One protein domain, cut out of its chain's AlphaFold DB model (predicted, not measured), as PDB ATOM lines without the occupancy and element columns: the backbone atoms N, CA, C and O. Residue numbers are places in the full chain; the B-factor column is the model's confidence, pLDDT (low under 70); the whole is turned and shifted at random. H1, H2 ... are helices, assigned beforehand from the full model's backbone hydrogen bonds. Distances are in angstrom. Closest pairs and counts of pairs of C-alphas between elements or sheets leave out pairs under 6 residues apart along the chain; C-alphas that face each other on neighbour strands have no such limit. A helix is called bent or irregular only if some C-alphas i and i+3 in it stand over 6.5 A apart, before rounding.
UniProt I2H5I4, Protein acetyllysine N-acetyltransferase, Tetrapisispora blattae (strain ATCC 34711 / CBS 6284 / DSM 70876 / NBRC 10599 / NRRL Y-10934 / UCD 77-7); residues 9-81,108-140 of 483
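What this domain is: This is residues 9 to 81 and 108 to 140 of the 483 residues of the protein "Protein acetyllysine N-acetyltransferase" of Tetrapisispora blattae (strain ATCC 34711 / CBS 6284 / DSM 70876 / NBRC 10599 / NRRL Y-10934 / UCD 77-7) (UniProt I2H5I4). H2 and the longer H4 lie side by side as the core, with bent H1 at one end of this pair and H3 at the other. The 106 printed residues hold four named helices, H1 to H4, and no named strand: all helix. The whole is compact, radius of gyration of the C-alphas 13.8 A, spanning 39 by 27 by 27 A.

Where its parts are: H1, residues 23 to 45, begins at C-alpha 23 (-28.952, 9.844, -13.705). Assigned as one helix by its hydrogen bonds, it is bent, C-alphas 35 and 38 being 9.2 A apart; its arms are H1a, residues 23 to 35, and H1b, 38 to 45. H2 is residues 52 to 61, H3 69 to 78, and H4 120 to 139, 28.5 A long, ending at C-alpha 139 (-31.409, 3.939, 4.503).

How they stand to each other: H2 and H4 touch, the same way at a shallow tilt of 23 degrees; closest C-alphas, Ile 59 and Leu 130, 5.5 A. Residues 30 to 34 of H1a touch residues 137 to 138 of H4; closest C-alphas, Lys 34 and Leu 138, 6.0 A. H3 touches no helix. O i to N i+4 pairs are within hydrogen-bond range throughout H1a, H1b, H2 and H4, and 5 of 6 in H3.

The domain as a whole: Residues 82 to 107 are cut out, C-alphas 81 and 108 being 28.5 A apart. Residues 81 and 108 to 115 have pLDDT under 70.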
ATOM      1  N   ARG A   9     -12.313  24.810 -13.722       82.31
ATOM      2  CA  ARG A   9     -12.266  26.247 -13.437       82.31
ATOM      3  C   ARG A   9     -12.193  27.017 -14.745       82.31
ATOM      4  O   ARG A   9     -11.374  26.697 -15.600       82.31
ATOM      5  N   ASN A  10     -13.058  28.010 -14.911       82.44
ATOM      6  CA  ASN A  10     -13.027  28.873 -16.083       82.44
ATOM      7  C   ASN A  10     -11.809  29.804 -15.990       82.44
ATOM      8  O   ASN A  10     -11.671  30.543 -15.014       82.44
ATOM      9  N   ALA A  11     -10.938  29.770 -16.999       79.06
ATOM     10  CA  ALA A  11      -9.707  30.558 -17.029       79.06
ATOM     11  C   ALA A  11      -9.952  32.079 -17.042       79.06
ATOM     12  O   ALA A  11      -9.113  32.827 -16.553       79.06
ATOM     13  N   HIS A  12     -11.103  32.535 -17.553       78.44
ATOM     14  CA  HIS A  12     -11.428  33.959 -17.680       78.44
ATOM     15  C   HIS A  12     -12.184  34.500 -16.464       78.44
ATOM     16  O   HIS A  12     -11.875  35.576 -15.964       78.44
ATOM     17  N   THR A  13     -13.189  33.767 -15.974       81.75
ATOM     18  CA  THR A  13     -14.046  34.229 -14.864       81.75
ATOM     19  C   THR A  13     -13.533  33.783 -13.495       81.75
ATOM     20  O   THR A  13     -13.998  34.273 -12.468       81.75
ATOM     21  N   GLY A  14     -12.621  32.805 -13.450       80.06
ATOM     22  CA  GLY A  14     -12.142  32.179 -12.219       80.06
ATOM     23  C   GLY A  14     -13.190  31.329 -11.488       80.06
ATOM     24  O   GLY A  14     -12.865  30.779 -10.429       80.06
ATOM     25  N   LYS A  15     -14.411  31.208 -12.033       84.81
ATOM     26  CA  LYS A  15     -15.538  30.462 -11.456       84.81
ATOM     27  C   LYS A  15     -15.389  28.954 -11.650       84.81
ATOM     28  O   LYS A  15     -14.754  28.488 -12.598       84.81
ATOM     29  N   TYR A  16     -15.996  28.190 -10.746       85.81
ATOM     30  CA  TYR A  16     -16.017  26.732 -10.809       85.81
ATOM     31  C   TYR A  16     -17.039  26.240 -11.835       85.81
ATOM     32  O   TYR A  16     -18.180  26.706 -11.871       85.81
ATOM     33  N   ILE A  17     -16.633  25.256 -12.632       85.00
ATOM     34  CA  ILE A  17     -17.477  24.559 -13.600       85.00
ATOM     35  C   ILE A  17     -17.843  23.212 -12.987       85.00
ATOM     36  O   ILE A  17     -16.979  22.361 -12.754       85.00
ATOM     37  N   LEU A  18     -19.131  23.035 -12.694       83.50
ATOM     38  CA  LEU A  18     -19.635  21.800 -12.109       83.50
ATOM     39  C   LEU A  18     -19.650  20.685 -13.157       83.50
ATOM     40  O   LEU A  18     -20.026  20.949 -14.303       83.50
ATOM     41  N   PRO A  19     -19.306  19.443 -12.780       79.62
ATOM     42  CA  PRO A  19     -19.473  18.319 -13.683       79.62
ATOM     43  C   PRO A  19     -20.960  18.155 -14.047       79.62
ATOM     44  O   PRO A  19     -21.833  18.397 -13.199       79.62
ATOM     45  N   PRO A  20     -21.276  17.747 -15.288       74.75
ATOM     46  CA  PRO A  20     -22.643  17.420 -15.662       74.75
ATOM     47  C   PRO A  20     -23.161  16.282 -14.777       74.75
ATOM     48  O   PRO A  20     -22.507  15.255 -14.591       74.75
ATOM     49  N   SER A  21     -24.348  16.476 -14.211       71.62
ATOM     50  CA  SER A  21     -25.042  15.454 -13.434       71.62
ATOM     51  C   SER A  21     -25.882  14.598 -14.375       71.62
ATOM     52  O   SER A  21     -26.807  15.119 -15.000       71.62
ATOM     53  N   SER A  22     -25.597  13.298 -14.459       81.44
ATOM     54  CA  SER A  22     -26.454  12.333 -15.144       81.44
ATOM     55  C   SER A  22     -27.149  11.429 -14.126       81.44
ATOM     56  O   SER A  22     -26.691  11.246 -12.992       81.44
ATOM     57  N   HIS A  23     -28.282  10.851 -14.524       77.81
ATOM     58  CA  HIS A  23     -28.952   9.844 -13.705       77.81
ATOM     59  C   HIS A  23     -28.024   8.644 -13.450       77.81
ATOM     60  O   HIS A  23     -27.990   8.098 -12.350       77.81
ATOM     61  N   GLU A  24     -27.251   8.249 -14.461       81.50
ATOM     62  CA  GLU A  24     -26.326   7.121 -14.381       81.50
ATOM     63  C   GLU A  24     -25.212   7.356 -13.354       81.50
ATOM     64  O   GLU A  24     -24.989   6.503 -12.497       81.50
ATOM     65  N   SER A  25     -24.576   8.534 -13.353       85.69
ATOM     66  CA  SER A  25     -23.526   8.845 -12.374       85.69
ATOM     67  C   SER A  25     -24.068   8.905 -10.945       85.69
ATOM     68  O   SER A  25     -23.398   8.470 -10.008       85.69
ATOM     69  N   THR A  26     -25.316   9.353 -10.780       89.19
ATOM     70  CA  THR A  26     -26.019   9.328  -9.489       89.19
ATOM     71  C   THR A  26     -26.256   7.899  -8.996       89.19
ATOM     72  O   THR A  26     -26.012   7.586  -7.830       89.19
ATOM     73  N   GLU A  27     -26.729   7.012  -9.872       85.19
ATOM     74  CA  GLU A  27     -26.997   5.606  -9.549       85.19
ATOM     75  C   GLU A  27     -25.702   4.854  -9.211       85.19
ATOM     76  O   GLU A  27     -25.657   4.137  -8.208       85.19
ATOM     77  N   GLN A  28     -24.626   5.097  -9.965       88.38
ATOM     78  CA  GLN A  28     -23.294   4.555  -9.688       88.38
ATOM     79  C   GLN A  28     -22.754   5.030  -8.332       88.38
ATOM     80  O   GLN A  28     -22.328   4.206  -7.527       88.38
ATOM     81  N   ALA A  29     -22.837   6.331  -8.032       91.25
ATOM     82  CA  ALA A  29     -22.367   6.890  -6.763       91.25
ATOM     83  C   ALA A  29     -23.132   6.328  -5.555       91.25
ATOM     84  O   ALA A  29     -22.526   5.925  -4.561       91.25
ATOM     85  N   ARG A  30     -24.466   6.242  -5.647       92.62
ATOM     86  CA  ARG A  30     -25.302   5.639  -4.595       92.62
ATOM     87  C   ARG A  30     -24.989   4.157  -4.404       92.62
ATOM     88  O   ARG A  30     -24.900   3.698  -3.266       92.62
ATOM     89  N   THR A  31     -24.799   3.425  -5.501       89.69
ATOM     90  CA  THR A  31     -24.428   2.005  -5.464       89.69
ATOM     91  C   THR A  31     -23.070   1.824  -4.798       89.69
ATOM     92  O   THR A  31     -22.959   1.010  -3.890       89.69
ATOM     93  N   PHE A  32     -22.065   2.620  -5.175       92.81
ATOM     94  CA  PHE A  32     -20.732   2.584  -4.571       92.81
ATOM     95  C   PHE A  32     -20.786   2.852  -3.063       92.81
ATOM     96  O   PHE A  32     -20.198   2.103  -2.286       92.81
ATOM     97  N   LEU A  33     -21.534   3.880  -2.640       93.75
ATOM     98  CA  LEU A  33     -21.718   4.209  -1.225       93.75
ATOM     99  C   LEU A  33     -22.319   3.038  -0.434       93.75
ATOM    100  O   LEU A  33     -21.854   2.751   0.669       93.75
ATOM    101  N   LYS A  34     -23.325   2.348  -0.985       90.31
ATOM    102  CA  LYS A  34     -23.948   1.195  -0.316       90.31
ATOM    103  C   LYS A  34     -23.056  -0.046  -0.294       90.31
ATOM    104  O   LYS A  34     -23.098  -0.780   0.685       90.31
ATOM    105  N   THR A  35     -22.268  -0.287  -1.340       88.38
ATOM    106  CA  THR A  35     -21.460  -1.512  -1.468       88.38
ATOM    107  C   THR A  35     -20.104  -1.421  -0.775       88.38
ATOM    108  O   THR A  35     -19.675  -2.390  -0.160       88.38
ATOM    109  N   HIS A  36     -19.439  -0.264  -0.834       92.00
ATOM    110  CA  HIS A  36     -18.079  -0.076  -0.307       92.00
ATOM    111  C   HIS A  36     -18.044   0.724   1.004       92.00
ATOM    112  O   HIS A  36     -16.986   0.848   1.631       92.00
ATOM    113  N   GLY A  37     -19.188   1.271   1.424       92.12
ATOM    114  CA  GLY A  37     -19.337   2.045   2.650       92.12
ATOM    115  C   GLY A  37     -18.873   3.499   2.536       92.12
ATOM    116  O   GLY A  37     -18.248   3.930   1.566       92.12
ATOM    117  N   LEU A  38     -19.185   4.271   3.581       93.19
ATOM    118  CA  LEU A  38     -18.961   5.718   3.625       93.19
ATOM    119  C   LEU A  38     -17.492   6.111   3.431       93.19
ATOM    120  O   LEU A  38     -17.200   7.013   2.655       93.19
ATOM    121  N   LYS A  39     -16.569   5.446   4.131       92.44
ATOM    122  CA  LYS A  39     -15.144   5.798   4.093       92.44
ATOM    123  C   LYS A  39     -14.577   5.662   2.678       92.44
ATOM    124  O   LYS A  39     -14.076   6.635   2.130       92.44
ATOM    125  N   SER A  40     -14.751   4.487   2.073       93.19
ATOM    126  CA  SER A  40     -14.305   4.208   0.706       93.19
ATOM    127  C   SER A  40     -14.946   5.158  -0.304       93.19
ATOM    128  O   SER A  40     -14.295   5.580  -1.250       93.19
ATOM    129  N   PHE A  41     -16.220   5.515  -0.105       94.12
ATOM    130  CA  PHE A  41     -16.913   6.483  -0.953       94.12
ATOM    131  C   PHE A  41     -16.278   7.876  -0.873       94.12
ATOM    132  O   PHE A  41     -15.993   8.473  -1.906       94.12
ATOM    133  N   LEU A  42     -16.013   8.394   0.328       92.44
ATOM    134  CA  LEU A  42     -15.367   9.700   0.472       92.44
ATOM    135  C   LEU A  42     -13.942   9.692  -0.101       92.44
ATOM    136  O   LEU A  42     -13.607  10.601  -0.853       92.44
ATOM    137  N   ASP A  43     -13.159   8.644   0.172       90.38
ATOM    138  CA  ASP A  43     -11.791   8.484  -0.348       90.38
ATOM    139  C   ASP A  43     -11.755   8.402  -1.886       90.38
ATOM    140  O   ASP A  43     -10.832   8.913  -2.515       90.38
ATOM    141  N   ALA A  44     -12.757   7.775  -2.507       90.00
ATOM    142  CA  ALA A  44     -12.811   7.607  -3.957       90.00
ATOM    143  C   ALA A  44     -13.319   8.854  -4.700       90.00
ATOM    144  O   ALA A  44     -12.894   9.110  -5.827       90.00
ATOM    145  N   TYR A  45     -14.253   9.606  -4.108       90.31
ATOM    146  CA  TYR A  45     -14.939  10.708  -4.792       90.31
ATOM    147  C   TYR A  45     -14.396  12.095  -4.443       90.31
ATOM    148  O   TYR A  45     -14.584  13.018  -5.239       90.31
ATOM    149  N   LEU A  46     -13.735  12.275  -3.298       89.31
ATOM    150  CA  LEU A  46     -13.154  13.560  -2.906       89.31
ATOM    151  C   LEU A  46     -11.655  13.622  -3.243       89.31
ATOM    152  O   LEU A  46     -10.942  12.641  -3.051       89.31
ATOM    153  N   PRO A  47     -11.150  14.768  -3.732       86.88
ATOM    154  CA  PRO A  47      -9.718  14.960  -3.932       86.88
ATOM    155  C   PRO A  47      -8.995  15.230  -2.606       86.88
ATOM    156  O   PRO A  47      -9.609  15.625  -1.615       86.88
ATOM    157  N   GLU A  48      -7.664  15.119  -2.617       79.56
ATOM    158  CA  GLU A  48      -6.818  15.462  -1.463       79.56
ATOM    159  C   GLU A  48      -6.964  16.934  -1.042       79.56
ATOM    160  O   GLU A  48      -6.978  17.251   0.147       79.56
ATOM    161  N   GLN A  49      -7.112  17.843  -2.014       81.50
ATOM    162  CA  GLN A  49      -7.363  19.265  -1.773       81.50
ATOM    163  C   GLN A  49      -8.858  19.574  -1.869       81.50
ATOM    164  O   GLN A  49      -9.402  19.837  -2.942       81.50
ATOM    165  N   LEU A  50      -9.521  19.550  -0.717       85.19
ATOM    166  CA  LEU A  50     -10.961  19.733  -0.590       85.19
ATOM    167  C   LEU A  50     -11.350  21.215  -0.448       85.19
ATOM    168  O   LEU A  50     -10.702  21.974   0.272       85.19
ATOM    169  N   THR A  51     -12.463  21.599  -1.075       89.06
ATOM    170  CA  THR A  51     -13.133  22.902  -0.877       89.06
ATOM    171  C   THR A  51     -14.627  22.703  -0.638       89.06
ATOM    172  O   THR A  51     -15.181  21.653  -0.981       89.06
ATOM    173  N   SER A  52     -15.317  23.720  -0.121       90.50
ATOM    174  CA  SER A  52     -16.775  23.696   0.081       90.50
ATOM    175  C   SER A  52     -17.593  23.368  -1.183       90.50
ATOM    176  O   SER A  52     -18.647  22.731  -1.097       90.50
ATOM    177  N   ILE A  53     -17.082  23.697  -2.375       90.69
ATOM    178  CA  ILE A  53     -17.725  23.365  -3.658       90.69
ATOM    179  C   ILE A  53     -17.731  21.852  -3.913       90.69
ATOM    180  O   ILE A  53     -18.706  21.335  -4.455       90.69
ATOM    181  N   HIS A  54     -16.712  21.110  -3.466       90.94
ATOM    182  CA  HIS A  54     -16.694  19.646  -3.582       90.94
ATOM    183  C   HIS A  54     -17.795  18.995  -2.743       90.94
ATOM    184  O   HIS A  54     -18.451  18.063  -3.207       90.94
ATOM    185  N   ILE A  55     -18.059  19.529  -1.548       91.88
ATOM    186  CA  ILE A  55     -19.161  19.070  -0.694       91.88
ATOM    187  C   ILE A  55     -20.505  19.309  -1.389       91.88
ATOM    188  O   ILE A  55     -21.343  18.409  -1.445       91.88
ATOM    189  N   TYR A  56     -20.689  20.487  -1.991       92.00
ATOM    190  CA  TYR A  56     -21.878  20.784  -2.790       92.00
ATOM    191  C   TYR A  56     -22.035  19.838  -3.994       92.00
ATOM    192  O   TYR A  56     -23.122  19.300  -4.216       92.00
ATOM    193  N   CYS A  57     -20.956  19.576  -4.739       90.94
ATOM    194  CA  CYS A  57     -20.951  18.614  -5.843       90.94
ATOM    195  C   CYS A  57     -21.353  17.214  -5.393       90.94
ATOM    196  O   CYS A  57     -22.118  16.559  -6.090       90.94
ATOM    197  N   LEU A  58     -20.866  16.759  -4.237       92.62
ATOM    198  CA  LEU A  58     -21.164  15.428  -3.726       92.62
ATOM    199  C   LEU A  58     -22.648  15.285  -3.348       92.62
ATOM    200  O   LEU A  58     -23.259  14.264  -3.654       92.62
ATOM    201  N   ILE A  59     -23.261  16.330  -2.774       92.81
ATOM    202  CA  ILE A  59     -24.714  16.381  -2.524       92.81
ATOM    203  C   ILE A  59     -25.489  16.241  -3.843       92.81
ATOM    204  O   ILE A  59     -26.402  15.416  -3.940       92.81
ATOM    205  N   ARG A  60     -25.092  17.001  -4.875       91.88
ATOM    206  CA  ARG A  60     -25.711  16.925  -6.209       91.88
ATOM    207  C   ARG A  60     -25.499  15.570  -6.876       91.88
ATOM    208  O   ARG A  60     -26.435  15.048  -7.470       91.88
ATOM    209  N   LEU A  61     -24.305  14.989  -6.757       92.19
ATOM    210  CA  LEU A  61     -23.973  13.668  -7.293       92.19
ATOM    211  C   LEU A  61     -24.822  12.576  -6.639       92.19
ATOM    212  O   LEU A  61     -25.251  11.650  -7.308       92.19
ATOM    213  N   LEU A  62     -25.121  12.698  -5.346       92.00
ATOM    214  CA  LEU A  62     -26.056  11.802  -4.667       92.00
ATOM    215  C   LEU A  62     -27.523  12.070  -5.048       92.00
ATOM    216  O   LEU A  62     -28.410  11.386  -4.535       92.00
ATOM    217  N   GLY A  63     -27.800  13.014  -5.953       90.56
ATOM    218  CA  GLY A  63     -29.127  13.348  -6.464       90.56
ATOM    219  C   GLY A  63     -29.975  14.167  -5.493       90.56
ATOM    220  O   GLY A  63     -31.189  13.977  -5.454       90.56
ATOM    221  N   PHE A  64     -29.348  15.015  -4.672       91.81
ATOM    222  CA  PHE A  64     -30.036  15.916  -3.748       91.81
ATOM    223  C   PHE A  64     -29.801  17.381  -4.111       91.81
ATOM    224  O   PHE A  64     -28.748  17.765  -4.618       91.81
ATOM    225  N   GLU A  65     -30.788  18.209  -3.784       89.56
ATOM    226  CA  GLU A  65     -30.744  19.652  -3.992       89.56
ATOM    227  C   GLU A  65     -30.779  20.400  -2.661       89.56
ATOM    228  O   GLU A  65     -31.491  20.035  -1.719       89.56
ATOM    229  N   ILE A  66     -30.026  21.494  -2.599       89.00
ATOM    230  CA  ILE A  66     -30.030  22.401  -1.454       89.00
ATOM    231  C   ILE A  66     -31.197  23.368  -1.602       89.00
ATOM    232  O   ILE A  66     -31.312  24.046  -2.611       89.00
ATOM    233  N   LYS A  67     -32.037  23.489  -0.570       86.00
ATOM    234  CA  LYS A  67     -33.216  24.381  -0.595       86.00
ATOM    235  C   LYS A  67     -32.972  25.769  -0.010       86.00
ATOM    236  O   LYS A  67     -33.807  26.660  -0.143       86.00
ATOM    237  N   ASN A  68     -31.854  25.970   0.684       88.50
ATOM    238  CA  ASN A  68     -31.561  27.248   1.319       88.50
ATOM    239  C   ASN A  68     -31.189  28.299   0.267       88.50
ATOM    240  O   ASN A  68     -30.106  28.249  -0.310       88.50
ATOM    241  N   ARG A  69     -32.091  29.263   0.051       87.00
ATOM    242  CA  ARG A  69     -31.942  30.306  -0.972       87.00
ATOM    243  C   ARG A  69     -30.692  31.165  -0.788       87.00
ATOM    244  O   ARG A  69     -30.055  31.495  -1.778       87.00
ATOM    245  N   ARG A  70     -30.329  31.495   0.455       86.69
ATOM    246  CA  ARG A  70     -29.141  32.310   0.755       86.69
ATOM    247  C   ARG A  70     -27.862  31.564   0.382       86.69
ATOM    248  O   ARG A  70     -27.064  32.079  -0.384       86.69
ATOM    249  N   LEU A  71     -27.734  30.311   0.823       87.56
ATOM    250  CA  LEU A  71     -26.600  29.452   0.481       87.56
ATOM    251  C   LEU A  71     -26.494  29.210  -1.033       87.56
ATOM    252  O   LEU A  71     -25.395  29.234  -1.573       87.56
ATOM    253  N   LEU A  72     -27.620  29.009  -1.725       86.81
ATOM    254  CA  LEU A  72     -27.646  28.891  -3.186       86.81
ATOM    255  C   LEU A  72     -27.201  30.181  -3.890       86.81
ATOM    256  O   LEU A  72     -26.496  30.110  -4.893       86.81
ATOM    257  N   TRP A  73     -27.616  31.343  -3.383       84.44
ATOM    258  CA  TRP A  73     -27.208  32.639  -3.922       84.44
ATOM    259  C   TRP A  73     -25.710  32.883  -3.722       84.44
ATOM    260  O   TRP A  73     -25.026  33.292  -4.653       84.44
ATOM    261  N   ASP A  74     -25.173  32.556  -2.548       85.44
ATOM    262  CA  ASP A  74     -23.738  32.662  -2.292       85.44
ATOM    263  C   ASP A  74     -22.941  31.688  -3.178       85.44
ATOM    264  O   ASP A  74     -21.976  32.091  -3.824       85.44
ATOM    265  N   LEU A  75     -23.398  30.436  -3.318       86.94
ATOM    266  CA  LEU A  75     -22.816  29.459  -4.244       86.94
ATOM    267  C   LEU A  75     -22.810  29.972  -5.693       86.94
ATOM    268  O   LEU A  75     -21.798  29.847  -6.379       86.94
ATOM    269  N   SER A  76     -23.901  30.578  -6.172       85.25
ATOM    270  CA  SER A  76     -24.013  31.026  -7.570       85.25
ATOM    271  C   SER A  76     -23.000  32.113  -7.950       85.25
ATOM    272  O   SER A  76     -22.620  32.221  -9.116       85.25
ATOM    273  N   ARG A  77     -22.478  32.871  -6.976       85.94
ATOM    274  CA  ARG A  77     -21.401  33.850  -7.200       85.94
ATOM    275  C   ARG A  77     -20.083  33.190  -7.606       85.94
ATOM    276  O   ARG A  77     -19.309  33.788  -8.351       85.94
ATOM    277  N   HIS A  78     -19.853  31.959  -7.155       85.81
ATOM    278  CA  HIS A  78     -18.628  31.196  -7.403       85.81
ATOM    279  C   HIS A  78     -18.767  30.167  -8.532       85.81
ATOM    280  O   HIS A  78     -17.755  29.636  -8.993       85.81
ATOM    281  N   LEU A  79     -19.990  29.883  -8.982       86.12
ATOM    282  CA  LEU A  79     -20.290  28.876  -9.998       86.12
ATOM    283  C   LEU A  79     -20.539  29.516 -11.365       86.12
ATOM    284  O   LEU A  79     -21.202  30.548 -11.480       86.12
ATOM    285  N   GLU A  80     -20.026  28.885 -12.414       82.81
ATOM    286  CA  GLU A  80     -20.361  29.248 -13.788       82.81
ATOM    287  C   GLU A  80     -21.810  28.825 -14.079       82.81
ATOM    288  O   GLU A  80     -22.183  27.664 -13.895       82.81
ATOM    289  N   THR A  81     -22.649  29.763 -14.515       63.38
ATOM    290  CA  THR A  81     -24.022  29.462 -14.936       63.38
ATOM    291  C   THR A  81     -24.006  28.840 -16.331       63.38
ATOM    292  O   THR A  81     -23.490  29.477 -17.253       63.38
ATOM    293  N   TYR A 108     -10.330  14.597   6.847       40.09
ATOM    294  CA  TYR A 108     -10.309  15.592   5.776       40.09
ATOM    295  C   TYR A 108     -10.237  16.988   6.396       40.09
ATOM    296  O   TYR A 108     -11.257  17.613   6.689       40.09
ATOM    297  N   ARG A 109      -9.021  17.492   6.629       40.25
ATOM    298  CA  ARG A 109      -8.826  18.910   6.957       40.25
ATOM    299  C   ARG A 109      -9.235  19.739   5.739       40.25
ATOM    300  O   ARG A 109      -8.475  19.847   4.782       40.25
ATOM    301  N   VAL A 110     -10.434  20.324   5.773       43.44
ATOM    302  CA  VAL A 110     -10.779  21.416   4.856       43.44
ATOM    303  C   VAL A 110      -9.789  22.533   5.147       43.44
ATOM    304  O   VAL A 110      -9.647  22.950   6.297       43.44
ATOM    305  N   ASN A 111      -9.048  22.955   4.130       41.03
ATOM    306  CA  ASN A 111      -8.028  23.977   4.288       41.03
ATOM    307  C   ASN A 111      -8.697  25.252   4.826       41.03
ATOM    308  O   ASN A 111      -9.448  25.902   4.107       41.03
ATOM    309  N   SER A 112      -8.404  25.640   6.071       42.41
ATOM    310  CA  SER A 112      -8.805  26.931   6.652       42.41
ATOM    311  C   SER A 112      -7.961  28.085   6.095       42.41
ATOM    312  O   SER A 112      -7.680  29.061   6.789       42.41
ATOM    313  N   SER A 113      -7.475  27.945   4.860       42.72
ATOM    314  CA  SER A 113      -6.771  29.006   4.165       42.72
ATOM    315  C   SER A 113      -7.800  30.019   3.673       42.72
ATOM    316  O   SER A 113      -8.945  29.681   3.382       42.72
ATOM    317  N   SER A 114      -7.387  31.274   3.554       50.22
ATOM    318  CA  SER A 114      -8.157  32.423   3.056       50.22
ATOM    319  C   SER A 114      -8.669  32.297   1.601       50.22
ATOM    320  O   SER A 114      -8.884  33.303   0.929       50.22
ATOM    321  N   LYS A 115      -8.831  31.071   1.080       65.75
ATOM    322  CA  LYS A 115      -9.166  30.728  -0.307       65.75
ATOM    323  C   LYS A 115     -10.387  29.801  -0.460       65.75
ATOM    324  O   LYS A 115     -10.725  29.495  -1.605       65.75
ATOM    325  N   ASP A 116     -11.039  29.340   0.617       79.50
ATOM    326  CA  ASP A 116     -12.298  28.589   0.464       79.50
ATOM    327  C   ASP A 116     -13.426  29.526  -0.027       79.50
ATOM    328  O   ASP A 116     -13.537  30.651   0.467       79.50
ATOM    329  N   PRO A 117     -14.251  29.113  -1.009       83.19
ATOM    330  CA  PRO A 117     -15.315  29.963  -1.544       83.19
ATOM    331  C   PRO A 117     -16.425  30.323  -0.554       83.19
ATOM    332  O   PRO A 117     -17.114  31.313  -0.771       83.19
ATOM    333  N   LEU A 118     -16.640  29.526   0.496       88.00
ATOM    334  CA  LEU A 118     -17.733  29.723   1.446       88.00
ATOM    335  C   LEU A 118     -17.214  29.955   2.866       88.00
ATOM    336  O   LEU A 118     -16.133  29.507   3.241       88.00
ATOM    337  N   SER A 119     -18.018  30.640   3.680       88.62
ATOM    338  CA  SER A 119     -17.704  30.859   5.093       88.62
ATOM    339  C   SER A 119     -17.767  29.556   5.898       88.62
ATOM    340  O   SER A 119     -18.451  28.600   5.522       88.62
ATOM    341  N   SER A 120     -17.114  29.536   7.064       86.75
ATOM    342  CA  SER A 120     -17.124  28.387   7.980       86.75
ATOM    343  C   SER A 120     -18.542  27.928   8.350       86.75
ATOM    344  O   SER A 120     -18.813  26.727   8.391       86.75
ATOM    345  N   ASP A 121     -19.479  28.864   8.537       87.31
ATOM    346  CA  ASP A 121     -20.880  28.555   8.855       87.31
ATOM    347  C   ASP A 121     -21.616  27.894   7.683       87.31
ATOM    348  O   ASP A 121     -22.380  26.936   7.860       87.31
ATOM    349  N   GLN A 122     -21.382  28.392   6.467       89.69
ATOM    350  CA  GLN A 122     -21.954  27.833   5.243       89.69
ATOM    351  C   GLN A 122     -21.397  26.433   4.971       89.69
ATOM    352  O   GLN A 122     -22.162  25.524   4.639       89.69
ATOM    353  N   LEU A 123     -20.094  26.234   5.177       89.88
ATOM    354  CA  LEU A 123     -19.442  24.933   5.075       89.88
ATOM    355  C   LEU A 123     -20.003  23.938   6.101       89.88
ATOM    356  O   LEU A 123     -20.399  22.836   5.726       89.88
ATOM    357  N   ALA A 124     -20.115  24.326   7.374       88.62
ATOM    358  CA  ALA A 124     -20.705  23.473   8.408       88.62
ATOM    359  C   ALA A 124     -22.144  23.065   8.054       88.62
ATOM    360  O   ALA A 124     -22.564  21.926   8.275       88.62
ATOM    361  N   ARG A 125     -22.912  23.981   7.450       91.50
ATOM    362  CA  ARG A 125     -24.257  23.689   6.950       91.50
ATOM    363  C   ARG A 125     -24.244  22.698   5.783       91.50
ATOM    364  O   ARG A 125     -25.044  21.766   5.803       91.50
ATOM    365  N   LEU A 126     -23.349  22.868   4.810       92.75
ATOM    366  CA  LEU A 126     -23.178  21.927   3.699       92.75
ATOM    367  C   LEU A 126     -22.814  20.526   4.186       92.75
ATOM    368  O   LEU A 126     -23.374  19.550   3.702       92.75
ATOM    369  N   ILE A 127     -21.931  20.424   5.178       92.25
ATOM    370  CA  ILE A 127     -21.553  19.141   5.777       92.25
ATOM    371  C   ILE A 127     -22.777  18.456   6.400       92.25
ATOM    372  O   ILE A 127     -22.997  17.270   6.156       92.25
ATOM    373  N   ARG A 128     -23.624  19.193   7.133       92.94
ATOM    374  CA  ARG A 128     -24.882  18.647   7.678       92.94
ATOM    375  C   ARG A 128     -25.843  18.185   6.582       92.94
ATOM    376  O   ARG A 128     -26.461  17.131   6.716       92.94
ATOM    377  N   ASP A 129     -25.978  18.953   5.503       92.94
ATOM    378  CA  ASP A 129     -26.836  18.586   4.372       92.94
ATOM    379  C   ASP A 129     -26.291  17.337   3.642       92.94
ATOM    380  O   ASP A 129     -27.063  16.436   3.306       92.94
ATOM    381  N   LEU A 130     -24.966  17.210   3.493       94.50
ATOM    382  CA  LEU A 130     -24.313  16.014   2.953       94.50
ATOM    383  C   LEU A 130     -24.522  14.786   3.846       94.50
ATOM    384  O   LEU A 130     -24.859  13.719   3.340       94.50
ATOM    385  N   GLN A 131     -24.377  14.922   5.166       93.69
ATOM    386  CA  GLN A 131     -24.643  13.831   6.111       93.69
ATOM    387  C   GLN A 131     -26.080  13.315   5.978       93.69
ATOM    388  O   GLN A 131     -26.304  12.108   5.922       93.69
ATOM    389  N   LYS A 132     -27.059  14.221   5.852       92.12
ATOM    390  CA  LYS A 132     -28.460  13.847   5.609       92.12
ATOM    391  C   LYS A 132     -28.638  13.118   4.278       92.12
ATOM    392  O   LYS A 132     -29.335  12.108   4.242       92.12
ATOM    393  N   ALA A 133     -28.009  13.603   3.206       93.38
ATOM    394  CA  ALA A 133     -28.054  12.960   1.895       93.38
ATOM    395  C   ALA A 133     -27.473  11.535   1.940       93.38
ATOM    396  O   ALA A 133     -28.114  10.593   1.479       93.38
ATOM    397  N   ILE A 134     -26.304  11.361   2.560       94.31
ATOM    398  CA  ILE A 134     -25.637  10.064   2.740       94.31
ATOM    399  C   ILE A 134     -26.513   9.109   3.551       94.31
ATOM    400  O   ILE A 134     -26.792   8.004   3.093       94.31
ATOM    401  N   ASN A 135     -27.002   9.542   4.717       92.50
ATOM    402  CA  ASN A 135     -27.849   8.711   5.572       92.50
ATOM    403  C   ASN A 135     -29.135   8.301   4.854       92.50
ATOM    404  O   ASN A 135     -29.559   7.152   4.949       92.50
ATOM    405  N   ARG A 136     -29.720   9.215   4.070       90.81
ATOM    406  CA  ARG A 136     -30.895   8.922   3.252       90.81
ATOM    407  C   ARG A 136     -30.599   7.872   2.182       90.81
ATOM    408  O   ARG A 136     -31.425   6.992   1.980       90.81
ATOM    409  N   VAL A 137     -29.450   7.938   1.510       91.06
ATOM    410  CA  VAL A 137     -29.049   6.919   0.523       91.06
ATOM    411  C   VAL A 137     -28.814   5.569   1.193       91.06
ATOM    412  O   VAL A 137     -29.308   4.562   0.697       91.06
ATOM    413  N   LEU A 138     -28.115   5.543   2.330       89.94
ATOM    414  CA  LEU A 138     -27.843   4.311   3.072       89.94
ATOM    415  C   LEU A 138     -29.136   3.645   3.566       89.94
ATOM    416  O   LEU A 138     -29.276   2.429   3.442       89.94
ATOM    417  N   SER A 139     -30.108   4.436   4.037       86.88
ATOM    418  CA  SER A 139     -31.409   3.939   4.503       86.88
ATOM    419  C   SER A 139     -32.369   3.545   3.376       86.88
ATOM    420  O   SER A 139     -33.415   2.959   3.636       86.88
ATOM    421  N   MET A 140     -32.096   3.950   2.135       86.44
ATOM    422  CA  MET A 140     -32.952   3.671   0.984       86.44
ATOM    423  C   MET A 140     -32.537   2.364   0.320       86.44
ATOM    424  O   MET A 140     -31.359   2.132   0.043       86.44
TER     425      MET A 140